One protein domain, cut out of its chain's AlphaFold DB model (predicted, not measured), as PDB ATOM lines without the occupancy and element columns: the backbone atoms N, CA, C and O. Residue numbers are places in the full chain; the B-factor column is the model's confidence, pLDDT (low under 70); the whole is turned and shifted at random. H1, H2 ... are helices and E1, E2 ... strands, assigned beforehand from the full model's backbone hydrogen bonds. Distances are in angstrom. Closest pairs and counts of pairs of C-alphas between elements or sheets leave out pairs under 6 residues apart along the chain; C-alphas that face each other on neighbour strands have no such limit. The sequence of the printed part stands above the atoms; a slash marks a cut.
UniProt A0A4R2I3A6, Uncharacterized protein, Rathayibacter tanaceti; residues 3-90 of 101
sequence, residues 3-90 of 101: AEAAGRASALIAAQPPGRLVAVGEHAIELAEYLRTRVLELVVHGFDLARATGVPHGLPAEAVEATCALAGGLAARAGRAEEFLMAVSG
ATOM      1  N   ALA A   3      81.196  37.486  10.632       92.56
ATOM      2  CA  ALA A   3      80.227  36.748   9.813       92.56
ATOM      3  C   ALA A   3      80.855  36.105   8.561       92.56
ATOM      4  O   ALA A   3      80.529  34.980   8.198       92.56
ATOM      5  N   GLU A   4      81.802  36.794   7.926       96.25
ATOM      6  CA  GLU A   4      82.529  36.287   6.758       96.25
ATOM      7  C   GLU A   4      83.451  35.119   7.132       96.25
ATOM      8  O   GLU A   4      83.489  34.103   6.438       96.25
ATOM      9  N   ALA A   5      84.163  35.231   8.259       95.12
ATOM     10  CA  ALA A   5      85.005  34.154   8.764       95.12
ATOM     11  C   ALA A   5      84.172  32.912   9.121       95.12
ATOM     12  O   ALA A   5      84.566  31.803   8.764       95.12
ATOM     13  N   ALA A   6      83.009  33.104   9.754       93.62
ATOM     14  CA  ALA A   6      82.071  32.029  10.063       93.62
ATOM     15  C   ALA A   6      81.535  31.357   8.790       93.62
ATOM     16  O   ALA A   6      81.609  30.139   8.667       93.62
ATOM     17  N   GLY A   7      81.084  32.140   7.802       97.44
ATOM     18  CA  GLY A   7      80.611  31.608   6.521       97.44
ATOM     19  C   GLY A   7      81.683  30.796   5.787       97.44
ATOM     20  O   GLY A   7      81.418  29.685   5.327       97.44
ATOM     21  N   ARG A   8      82.922  31.303   5.746       97.75
ATOM     22  CA  ARG A   8      84.060  30.585   5.154       97.75
ATOM     23  C   ARG A   8      84.384  29.296   5.911       97.75
ATOM     24  O   ARG A   8      84.627  28.276   5.273       97.75
ATOM     25  N   ALA A   9      84.388  29.324   7.244       95.94
ATOM     26  CA  ALA A   9      84.638  28.136   8.057       95.94
ATOM     27  C   ALA A   9      83.579  27.053   7.801       95.94
ATOM     28  O   ALA A   9      83.939  25.913   7.520       95.94
ATOM     29  N   SER A  10      82.294  27.418   7.804       96.00
ATOM     30  CA  SER A  10      81.196  26.490   7.516       96.00
ATOM     31  C   SER A  10      81.312  25.864   6.127       96.00
ATOM     32  O   SER A  10      81.164  24.651   5.991       96.00
ATOM     33  N   ALA A  11      81.644  26.656   5.101       97.94
ATOM     34  CA  ALA A  11      81.847  26.144   3.745       97.94
ATOM     35  C   ALA A  11      83.025  25.153   3.664       97.94
ATOM     36  O   ALA A  11      82.913  24.104   3.034       97.94
ATOM     37  N   LEU A  12      84.143  25.456   4.332       97.38
ATOM     38  CA  LEU A  12      85.318  24.579   4.360       97.38
ATOM     39  C   LEU A  12      85.064  23.274   5.119       97.38
ATOM     40  O   LEU A  12      85.567  22.233   4.698       97.38
ATOM     41  N   ILE A  13      84.288  23.328   6.205       96.75
ATOM     42  CA  ILE A  13      83.865  22.150   6.973       96.75
ATOM     43  C   ILE A  13      82.964  21.257   6.117       96.75
ATOM     44  O   ILE A  13      83.211  20.058   6.028       96.75
ATOM     45  N   ALA A  14      81.965  21.839   5.446       96.94
ATOM     46  CA  ALA A  14      81.020  21.096   4.610       96.94
ATOM     47  C   ALA A  14      81.692  20.376   3.426       96.94
ATOM     48  O   ALA A  14      81.183  19.365   2.952       96.94
ATOM     49  N   ALA A  15      82.840  20.876   2.959       97.88
ATOM     50  CA  ALA A  15      83.607  20.276   1.871       97.88
ATOM     51  C   ALA A  15      84.519  19.107   2.303       97.88
ATOM     52  O   ALA A  15      85.181  18.514   1.450       97.88
ATOM     53  N   GLN A  16      84.616  18.784   3.599       98.06
ATOM     54  CA  GLN A  16      85.498  17.711   4.069       98.06
ATOM     55  C   GLN A  16      84.887  16.320   3.846       98.06
ATOM     56  O   GLN A  16      83.682  16.138   4.026       98.06
ATOM     57  N   PRO A  17      85.706  15.307   3.508       96.94
ATOM     58  CA  PRO A  17      85.221  13.937   3.399       96.94
ATOM     59  C   PRO A  17      84.862  13.350   4.781       96.94
ATOM     60  O   PRO A  17      85.461  13.742   5.791       96.94
ATOM     61  N   PRO A  18      83.944  12.364   4.846       95.19
ATOM     62  CA  PRO A  18      83.703  11.583   6.061       95.19
ATOM     63  C   PRO A  18      84.994  10.948   6.597       95.19
ATOM     64  O   PRO A  18      85.875  10.575   5.823       95.19
ATOM     65  N   GLY A  19      85.124  10.837   7.922       95.88
ATOM     66  CA  GLY A  19      86.310  10.259   8.566       95.88
ATOM     67  C   GLY A  19      87.581  11.114   8.464       95.88
ATOM     68  O   GLY A  19      88.663  10.658   8.835       95.88
ATOM     69  N   ARG A  20      87.495  12.363   7.972       97.56
ATOM     70  CA  ARG A  20      88.636  13.288   7.949       97.56
ATOM     71  C   ARG A  20      89.217  13.436   9.353       97.56
ATOM     72  O   ARG A  20      88.545  13.944  10.239       97.56
ATOM     73  N   LEU A  21      90.481  13.067   9.538       97.75
ATOM     74  CA  LEU A  21      91.172  13.257  10.816       97.75
ATOM     75  C   LEU A  21      91.662  14.700  10.995       97.75
ATOM     76  O   LEU A  21      92.156  15.318  10.048       97.75
ATOM     77  N   VAL A  22      91.566  15.207  12.219       96.75
ATOM     78  CA  VAL A  22      92.058  16.509  12.678       96.75
ATOM     79  C   VAL A  22      93.052  16.270  13.809       96.75
ATOM     80  O   VAL A  22      92.764  15.514  14.736       96.75
ATOM     81  N   ALA A  23      94.220  16.908  13.732       95.81
ATOM     82  CA  ALA A  23      95.214  16.846  14.799       95.81
ATOM     83  C   ALA A  23      94.759  17.672  16.013       95.81
ATOM     84  O   ALA A  23      94.350  18.825  15.872       95.81
ATOM     85  N   VAL A  24      94.853  17.077  17.201       91.00
ATOM     86  CA  VAL A  24      94.535  17.672  18.501       91.00
ATOM     87  C   VAL A  24      95.688  17.350  19.453       91.00
ATOM     88  O   VAL A  24      95.753  16.270  20.041       91.00
ATOM     89  N   GLY A  25      96.639  18.281  19.565       89.50
ATOM     90  CA  GLY A  25      97.906  18.033  20.258       89.50
ATOM     91  C   GLY A  25      98.685  16.897  19.585       89.50
ATOM     92  O   GLY A  25      98.876  16.916  18.372       89.50
ATOM     93  N   GLU A  26      99.096  15.898  20.366       92.12
ATOM     94  CA  GLU A  26      99.782  14.692  19.870       92.12
ATOM     95  C   GLU A  26      98.828  13.618  19.313       92.12
ATOM     96  O   GLU A  26      99.271  12.586  18.811       92.12
ATOM     97  N   HIS A  27      97.515  13.848  19.385       91.88
ATOM     98  CA  HIS A  27      96.490  12.895  18.965       91.88
ATOM     99  C   HIS A  27      95.816  13.346  17.666       91.88
ATOM    100  O   HIS A  27      95.906  14.504  17.260       91.88
ATOM    101  N   ALA A  28      95.083  12.437  17.026       95.44
ATOM    102  CA  ALA A  28      94.172  12.772  15.942       95.44
ATOM    103  C   ALA A  28      92.794  12.175  16.224       95.44
ATOM    104  O   ALA A  28      92.687  11.025  16.650       95.44
ATOM    105  N   ILE A  29      91.752  12.959  15.977       95.56
ATOM    106  CA  ILE A  29      90.357  12.524  16.082       95.56
ATOM    107  C   ILE A  29      89.630  12.845  14.784       95.56
ATOM    108  O   ILE A  29      90.075  13.689  14.006       95.56
ATOM    109  N   GLU A  30      88.507  12.187  14.532       97.44
ATOM    110  CA  GLU A  30      87.667  12.546  13.394       97.44
ATOM    111  C   GLU A  30      87.145  13.980  13.520       97.44
ATOM    112  O   GLU A  30      86.823  14.455  14.609       97.44
ATOM    113  N   LEU A  31      87.016  14.666  12.386       97.25
ATOM    114  CA  LEU A  31      86.494  16.025  12.297       97.25
ATOM    115  C   LEU A  31      85.112  16.133  12.944       97.25
ATOM    116  O   LEU A  31      84.838  17.127  13.607       97.25
ATOM    117  N   ALA A  32      84.262  15.117  12.790       95.38
ATOM    118  CA  ALA A  32      82.950  15.085  13.429       95.38
ATOM    119  C   ALA A  32      83.069  15.148  14.963       95.38
ATOM    120  O   ALA A  32      82.427  15.985  15.595       95.38
ATOM    121  N   GLU A  33      83.953  14.342  15.555       94.44
ATOM    122  CA  GLU A  33      84.216  14.360  16.998       94.44
ATOM    123  C   GLU A  33      84.869  15.673  17.443       94.44
ATOM    124  O   GLU A  33      84.469  16.263  18.448       94.44
ATOM    125  N   TYR A  34      85.799  16.208  16.650       95.38
ATOM    126  CA  TYR A  34      86.376  17.527  16.900       95.38
ATOM    127  C   TYR A  34      85.303  18.624  16.937       95.38
ATOM    128  O   TYR A  34      85.272  19.426  17.873       95.38
ATOM    129  N   LEU A  35      84.386  18.650  15.967       95.88
ATOM    130  CA  LEU A  35      83.318  19.647  15.893       95.88
ATOM    131  C   LEU A  35      82.348  19.553  17.074       95.88
ATOM    132  O   LEU A  35      81.907  20.594  17.556       95.88
ATOM    133  N   ARG A  36      82.081  18.353  17.610       94.94
ATOM    134  CA  ARG A  36      81.288  18.196  18.844       94.94
ATOM    135  C   ARG A  36      81.924  18.934  20.023       94.94
ATOM    136  O   ARG A  36      81.215  19.622  20.753       94.94
ATOM    137  N   THR A  37      83.252  18.875  20.168       94.00
ATOM    138  CA  THR A  37      83.948  19.670  21.199       94.00
ATOM    139  C   THR A  37      83.835  21.171  20.941       94.00
ATOM    140  O   THR A  37      83.675  21.940  21.877       94.00
ATOM    141  N   ARG A  38      83.863  21.612  19.675       95.56
ATOM    142  CA  ARG A  38      83.723  23.037  19.335       95.56
ATOM    143  C   ARG A  38      82.324  23.570  19.634       95.56
ATOM    144  O   ARG A  38      82.211  24.712  20.064       95.56
ATOM    145  N   VAL A  39      81.281  22.760  19.444       96.69
ATOM    146  CA  VAL A  39      79.912  23.116  19.854       96.69
ATOM    147  C   VAL A  39      79.851  23.342  21.364       96.69
ATOM    148  O   VAL A  39      79.328  24.370  21.785       96.69
ATOM    149  N   LEU A  40      80.443  22.445  22.160       97.12
ATOM    150  CA  LEU A  40      80.508  22.603  23.613       97.12
ATOM    151  C   LEU A  40      81.180  23.921  24.018       97.12
ATOM    152  O   LEU A  40      80.595  24.671  24.796       97.12
ATOM    153  N   GLU A  41      82.351  24.239  23.459       96.62
ATOM    154  CA  GLU A  41      83.061  25.490  23.777       96.62
ATOM    155  C   GLU A  41      82.218  26.725  23.438       96.62
ATOM    156  O   GLU A  41      82.115  27.659  24.230       96.62
ATOM    157  N   LEU A  42      81.577  26.729  22.263       96.44
ATOM    158  CA  LEU A  42      80.732  27.844  21.835       96.44
ATOM    159  C   LEU A  42      79.506  28.019  22.736       96.44
ATOM    160  O   LEU A  42      79.116  29.153  23.012       96.44
ATOM    161  N   VAL A  43      78.906  26.923  23.206       98.38
ATOM    162  CA  VAL A  43      77.760  26.972  24.121       98.38
ATOM    163  C   VAL A  43      78.181  27.472  25.500       98.38
ATOM    164  O   VAL A  43      77.573  28.416  26.004       98.38
ATOM    165  N   VAL A  44      79.233  26.894  26.091       97.56
ATOM    166  CA  VAL A  44      79.730  27.287  27.421       97.56
ATOM    167  C   VAL A  44      80.148  28.755  27.423       97.56
ATOM    168  O   VAL A  44      79.645  29.535  28.228       97.56
ATOM    169  N   HIS A  45      80.966  29.179  26.458       97.56
ATOM    170  CA  HIS A  45      81.391  30.576  26.377       97.56
ATOM    171  C   HIS A  45      80.257  31.527  25.987       97.56
ATOM    172  O   HIS A  45      80.239  32.680  26.418       97.56
ATOM    173  N   GLY A  46      79.271  31.062  25.216       97.88
ATOM    174  CA  GLY A  46      78.046  31.819  24.966       97.88
ATOM    175  C   GLY A  46      77.253  32.071  26.252       97.88
ATOM    176  O   GLY A  46      76.771  33.184  26.469       97.88
ATOM    177  N   PHE A  47      77.163  31.076  27.141       98.31
ATOM    178  CA  PHE A  47      76.577  31.249  28.471       98.31
ATOM    179  C   PHE A  47      77.400  32.194  29.349       98.31
ATOM    180  O   PHE A  47      76.811  33.050  30.012       98.31
ATOM    181  N   ASP A  48      78.732  32.096  29.330       98.19
ATOM    182  CA  ASP A  48      79.611  33.005  30.076       98.19
ATOM    183  C   ASP A  48      79.375  34.466  29.668       98.19
ATOM    184  O   ASP A  48      79.143  35.329  30.520       98.19
ATOM    185  N   LEU A  49      79.348  34.742  28.359       98.25
ATOM    186  CA  LEU A  49      79.079  36.077  27.820       98.25
ATOM    187  C   LEU A  49      77.683  36.577  28.193       98.25
ATOM    188  O   LEU A  49      77.534  37.727  28.612       98.25
ATOM    189  N   ALA A  50      76.661  35.724  28.083       98.44
ATOM    190  CA  ALA A  50      75.297  36.085  28.454       98.44
ATOM    191  C   ALA A  50      75.193  36.470  29.936       98.44
ATOM    192  O   ALA A  50      74.579  37.479  30.281       98.44
ATOM    193  N   ARG A  51      75.861  35.723  30.822       98.25
ATOM    194  CA  ARG A  51      75.909  36.028  32.260       98.25
ATOM    195  C   ARG A  51      76.683  37.307  32.563       98.25
ATOM    196  O   ARG A  51      76.257  38.072  33.422       98.25
ATOM    197  N   ALA A  52      77.798  37.541  31.874       98.56
ATOM    198  CA  ALA A  52      78.635  38.721  32.084       98.56
ATOM    199  C   ALA A  52      77.980  40.018  31.585       98.56
ATOM    200  O   ALA A  52      78.217  41.085  32.146       98.56
ATOM    201  N   THR A  53      77.168  39.935  30.529       98.38
ATOM    202  CA  THR A  53      76.564  41.104  29.863       98.38
ATOM    203  C   THR A  53      75.092  41.319  30.214       98.38
ATOM    204  O   THR A  53      74.566  42.404  29.983       98.38
ATOM    205  N   GLY A  54      74.408  40.297  30.739       98.00
ATOM    206  CA  GLY A  54      72.956  40.292  30.932       98.00
ATOM    207  C   GLY A  54      72.147  40.123  29.638       98.00
ATOM    208  O   GLY A  54      70.919  40.174  29.681       98.00
ATOM    209  N   VAL A  55      72.800  39.920  28.488       98.12
ATOM    210  CA  VAL A  55      72.136  39.717  27.192       98.12
ATOM    211  C   VAL A  55      71.792  38.230  27.017       98.12
ATOM    212  O   VAL A  55      72.667  37.389  27.212       98.12
ATOM    213  N   PRO A  56      70.559  37.860  26.622       97.25
ATOM    214  CA  PRO A  56      70.210  36.463  26.357       97.25
ATOM    215  C   PRO A  56      71.107  35.820  25.286       97.25
ATOM    216  O   PRO A  56      71.351  36.420  24.241       97.25
ATOM    217  N   HIS A  57      71.555  34.578  25.510       96.38
ATOM    218  CA  HIS A  57      72.548  33.915  24.647       96.38
ATOM    219  C   HIS A  57      72.064  33.621  23.217       96.38
ATOM    220  O   HIS A  57      72.886  33.466  22.322       96.38
ATOM    221  N   GLY A  58      70.757  33.458  22.985       96.19
ATOM    222  CA  GLY A  58      70.192  33.175  21.655       96.19
ATOM    223  C   GLY A  58      70.649  31.867  20.979       96.19
ATOM    224  O   GLY A  58      70.255  31.608  19.848       96.19
ATOM    225  N   LEU A  59      71.487  31.058  21.642       97.38
ATOM    226  CA  LEU A  59      71.984  29.769  21.142       97.38
ATOM    227  C   LEU A  59      70.850  28.791  20.753       97.38
ATOM    228  O   LEU A  59      69.865  28.701  21.491       97.38
ATOM    229  N   PRO A  60      71.008  28.012  19.661       97.50
ATOM    230  CA  PRO A  60      70.055  26.971  19.269       97.50
ATOM    231  C   PRO A  60      69.874  25.892  20.344       97.50
ATOM    232  O   PRO A  60      70.850  25.446  20.951       97.50
ATOM    233  N   ALA A  61      68.638  25.420  20.539       97.56
ATOM    234  CA  ALA A  61      68.321  24.396  21.540       97.56
ATOM    235  C   ALA A  61      69.081  23.080  21.294       97.56
ATOM    236  O   ALA A  61      69.622  22.501  22.234       97.56
ATOM    237  N   GLU A  62      69.207  22.660  20.032       97.31
ATOM    238  CA  GLU A  62      69.966  21.464  19.640       97.31
ATOM    239  C   GLU A  62      71.453  21.525  20.033       97.31
ATOM    240  O   GLU A  62      72.051  20.510  20.384       97.31
ATOM    241  N   ALA A  63      72.060  22.718  20.034       97.44
ATOM    242  CA  ALA A  63      73.452  22.897  20.435       97.44
ATOM    243  C   ALA A  63      73.612  22.732  21.954       97.44
ATOM    244  O   ALA A  63      74.578  22.120  22.419       97.44
ATOM    245  N   VAL A  64      72.644  23.236  22.727       98.12
ATOM    246  CA  VAL A  64      72.603  23.069  24.186       98.12
ATOM    247  C   VAL A  64      72.397  21.598  24.548       98.12
ATOM    248  O   VAL A  64      73.135  21.065  25.375       98.12
ATOM    249  N   GLU A  65      71.463  20.914  23.889       97.94
ATOM    250  CA  GLU A  65      71.223  19.480  24.083       97.94
ATOM    251  C   GLU A  65      72.474  18.643  23.772       97.94
ATOM    252  O   GLU A  65      72.910  17.840  24.604       97.94
ATOM    253  N   ALA A  66      73.108  18.879  22.617       96.94
ATOM    254  CA  ALA A  66      74.339  18.194  22.231       96.94
ATOM    255  C   ALA A  66      75.477  18.423  23.242       96.94
ATOM    256  O   ALA A  66      76.245  17.504  23.537       96.94
ATOM    257  N   THR A  67      75.559  19.631  23.807       97.75
ATOM    258  CA  THR A  67      76.539  19.981  24.843       97.75
ATOM    259  C   THR A  67      76.290  19.208  26.138       97.75
ATOM    260  O   THR A  67      77.230  18.638  26.692       97.75
ATOM    261  N   CYS A  68      75.035  19.104  26.589       97.00
ATOM    262  CA  CYS A  68      74.663  18.297  27.755       97.00
ATOM    263  C   CYS A  68      75.016  16.814  27.563       97.00
ATOM    264  O   CYS A  68      75.603  16.195  28.453       97.00
ATOM    265  N   ALA A  69      74.704  16.253  26.390       96.44
ATOM    266  CA  ALA A  69      75.026  14.867  26.065       96.44
ATOM    267  C   ALA A  69      76.545  14.616  26.062       96.44
ATOM    268  O   ALA A  69      77.013  13.620  26.620       96.44
ATOM    269  N   LEU A  70      77.329  15.531  25.479       96.75
ATOM    270  CA  LEU A  70      78.788  15.433  25.485       96.75
ATOM    271  C   LEU A  70      79.361  15.549  26.904       96.75
ATOM    272  O   LEU A  70      80.198  14.731  27.271       96.75
ATOM    273  N   ALA A  71      78.886  16.493  27.720       96.31
ATOM    274  CA  ALA A  71      79.349  16.663  29.099       96.31
ATOM    275  C   ALA A  71      79.120  15.403  29.952       96.31
ATOM    276  O   ALA A  71      80.025  14.968  30.665       96.31
ATOM    277  N   GLY A  72      77.953  14.760  29.827       96.94
ATOM    278  CA  GLY A  72      77.684  13.478  30.486       96.94
ATOM    279  C   GLY A  72      78.602  12.353  29.991       96.94
ATOM    280  O   GLY A  72      79.129  11.577  30.790       96.94
ATOM    281  N   GLY A  73      78.864  12.297  28.681       96.56
ATOM    282  CA  GLY A  73      79.828  11.359  28.098       96.56
ATOM    283  C   GLY A  73      81.261  11.575  28.603       96.56
ATOM    284  O   GLY A  73      81.960  10.608  28.911       96.56
ATOM    285  N   LEU A  74      81.691  12.833  28.741       95.69
ATOM    286  CA  LEU A  74      82.994  13.193  29.305       95.69
ATOM    287  C   LEU A  74      83.082  12.817  30.789       95.69
ATOM    288  O   LEU A  74      84.066  12.199  31.190       95.69
ATOM    289  N   ALA A  75      82.033  13.080  31.578       96.94
ATOM    290  CA  ALA A  75      81.957  12.646  32.974       96.94
ATOM    291  C   ALA A  75      82.139  11.128  33.101       96.94
ATOM    292  O   ALA A  75      82.923  10.662  33.927       96.94
ATOM    293  N   ALA A  76      81.461  10.353  32.249       97.12
ATOM    294  CA  ALA A  76      81.576   8.901  32.245       97.12
ATOM    295  C   ALA A  76      82.996   8.426  31.921       97.12
ATOM    296  O   ALA A  76      83.557   7.611  32.653       97.12
ATOM    297  N   ARG A  77      83.610   8.980  30.871       94.88
ATOM    298  CA  ARG A  77      84.986   8.640  30.475       94.88
ATOM    299  C   ARG A  77      86.029   9.053  31.515       94.88
ATOM    300  O   ARG A  77      87.054   8.390  31.620       94.88
ATOM    301  N   ALA A  78      85.760  10.107  32.279       94.69
ATOM    302  CA  ALA A  78      86.617  10.579  33.362       94.69
ATOM    303  C   ALA A  78      86.422   9.813  34.686       94.69
ATOM    304  O   ALA A  78      87.058  10.155  35.678       94.69
ATOM    305  N   GLY A  79      85.531   8.811  34.743       95.69
ATOM    306  CA  GLY A  79      85.217   8.092  35.985       95.69
ATOM    307  C   GLY A  79      84.395   8.912  36.989       95.69
ATOM    308  O   GLY A  79      84.337   8.566  38.163       95.69
ATOM    309  N   ARG A  80      83.746   9.991  36.535       96.25
ATOM    310  CA  ARG A  80      82.956  10.935  37.349       96.25
ATOM    311  C   ARG A  80      81.447  10.836  37.095       96.25
ATOM    312  O   ARG A  80      80.705  11.775  37.379       96.25
ATOM    313  N   ALA A  81      80.986   9.721  36.521       96.50
ATOM    314  CA  ALA A  81      79.585   9.536  36.132       96.50
ATOM    315  C   ALA A  81      78.623   9.645  37.320       96.50
ATOM    316  O   ALA A  81      77.586  10.287  37.204       96.50
ATOM    317  N   GLU A  82      78.967   9.019  38.448       96.88
ATOM    318  CA  GLU A  82      78.130   9.003  39.649       96.88
ATOM    319  C   GLU A  82      77.917  10.422  40.185       96.88
ATOM    320  O   GLU A  82      76.777  10.864  40.291       96.88
ATOM    321  N   GLU A  83      79.002  11.175  40.395       96.12
ATOM    322  CA  GLU A  83      78.947  12.573  40.840       96.12
ATOM    323  C   GLU A  83      78.091  13.441  39.895       96.12
ATOM    324  O   GLU A  83      77.221  14.190  40.343       96.12
ATOM    325  N   PHE A  84      78.281  13.297  38.577       96.81
ATOM    326  CA  PHE A  84      77.495  14.017  37.574       96.81
ATOM    327  C   PHE A  84      76.002  13.655  37.636       96.81
ATOM    328  O   PHE A  84      75.155  14.546  37.709       96.81
ATOM    329  N   LEU A  85      75.664  12.360  37.632       97.31
ATOM    330  CA  LEU A  85      74.281  11.870  37.601       97.31
ATOM    331  C   LEU A  85      73.525  12.163  38.900       97.31
ATOM    332  O   LEU A  85      72.341  12.510  38.852       97.31
ATOM    333  N   MET A  86      74.187  12.077  40.053       97.94
ATOM    334  CA  MET A  86      73.590  12.449  41.337       97.94
ATOM    335  C   MET A  86      73.253  13.940  41.376       97.94
ATOM    336  O   MET A  86      72.173  14.309  41.845       97.94
ATOM    337  N   ALA A  87      74.099  14.792  40.794       97.19
ATOM    338  CA  ALA A  87      73.830  16.220  40.723       97.19
ATOM    339  C   ALA A  87      72.719  16.598  39.735       97.19
ATOM    340  O   ALA A  87      71.756  17.264  40.120       97.19
ATOM    341  N   VAL A  88      72.795  16.162  38.471       96.00
ATOM    342  CA  VAL A  88      71.797  16.565  37.454       96.00
ATOM    343  C   VAL A  88      70.414  15.957  37.699       96.00
ATOM    344  O   VAL A  88      69.418  16.473  37.200       96.00
ATOM    345  N   SER A  89      70.335  14.891  38.501       97.00
ATOM    346  CA  SER A  89      69.072  14.299  38.949       97.00
ATOM    347  C   SER A  89      68.542  14.873  40.274       97.00
ATOM    348  O   SER A  89      67.525  14.393  40.778       97.00
ATOM    349  N   GLY A  90      69.213  15.887  40.836       96.94
ATOM    350  CA  GLY A  90      68.777  16.629  42.025       96.94
ATOM    351  C   GLY A  90      69.000  15.922  43.363       96.94
ATOM    352  O   GLY A  90      68.409  16.327  44.362       96.94
TER     353      GLY A  90
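Overview. This is residues 3 to 90 of the 101 residues of an uncharacterized protein of Rathayibacter tanaceti (UniProt A0A4R2I3A6). Two long helices, H2 and H3, cross at a steep angle in the middle of a loose, open model, with a small hairpin of two strands, E1 and E2, at the beginning of H2 and a short helix, H4, folding back beside the end of H3. The first helix, H1, touches no other helix, and its residues 3 to 12 stick out. The printed part has 88 residues, with four named helices and two named strands in the order H1, E1, E2, H2, H3, H4; the sheet E1 - E2 is antiparallel, and the class is mostly helix. The whole is loose, with a radius of gyration of the C-alphas of 15.6 A, and it spans 43 by 35 by 22 A.

Along the chain. The sheet is made of E1, residues 21 to 24, and E2, residues 27 to 30. H2 follows directly as residues 31 to 53, 32.2 A from first to last C-alpha, from C-alpha 31 at (86.494, 16.025, 12.297) to C-alpha 53 at (76.564, 41.104, 29.863). H3 is residues 61 to 77, 24.6 A long, and H4 is residues 81 to 88, 10.6 A long, ending with C-alpha 88 at (71.797, 16.565, 37.454). Before the sheet comes H1, residues 3 to 14, 16.5 A long, with C-alpha 3 at (80.227, 36.748, 9.813).

Arrangement. E1 and E2 form a hairpin, antiparallel with 140 degrees between their directions; N 22 and O 29 are 2.8 A apart and N 29 and O 22 are 3.0 A apart, within hydrogen-bond range. The closest C-alphas of E1 and H2 are those of Val 22 and Leu 31, 5.6 A apart. H2 touches H3 with its residues 36 to 43 alone, and H3 touches H2 with residues 63 to 70 alone. Their closest C-alphas are those of Leu 40 and Thr 67, 4.9 A apart. They run opposite ways at a steep tilt of 68 degrees, only just short of about perpendicular. H3 and H4 form a helical hairpin, opposite ways at a steep tilt of 37 degrees, only just past shallow. H3 touches H4 with residues 72 to 75 alone, and the closest C-alphas are those of Ala 75 and Ala 81, 5.0 A apart. H2 and H4 are apart, and H1 is apart from E2, H2, H3 and H4. In H1, H2, H3 and H4 every O i to N i+4 pair is within hydrogen-bond range.

Size, cuts and confidence. The two C-alphas farthest apart are those of Glu 4 and Glu 82, at 43.0 A. Without residues 3 to 12, which stand free, the body spans 39 by 33 by 22 A. The printed part has no cut and no long link; the links H1 to E1 and H2 to H3 are short, with 6 and 7 residues. The mean pLDDT of the printed part is 96.5, and no printed residue is under 70.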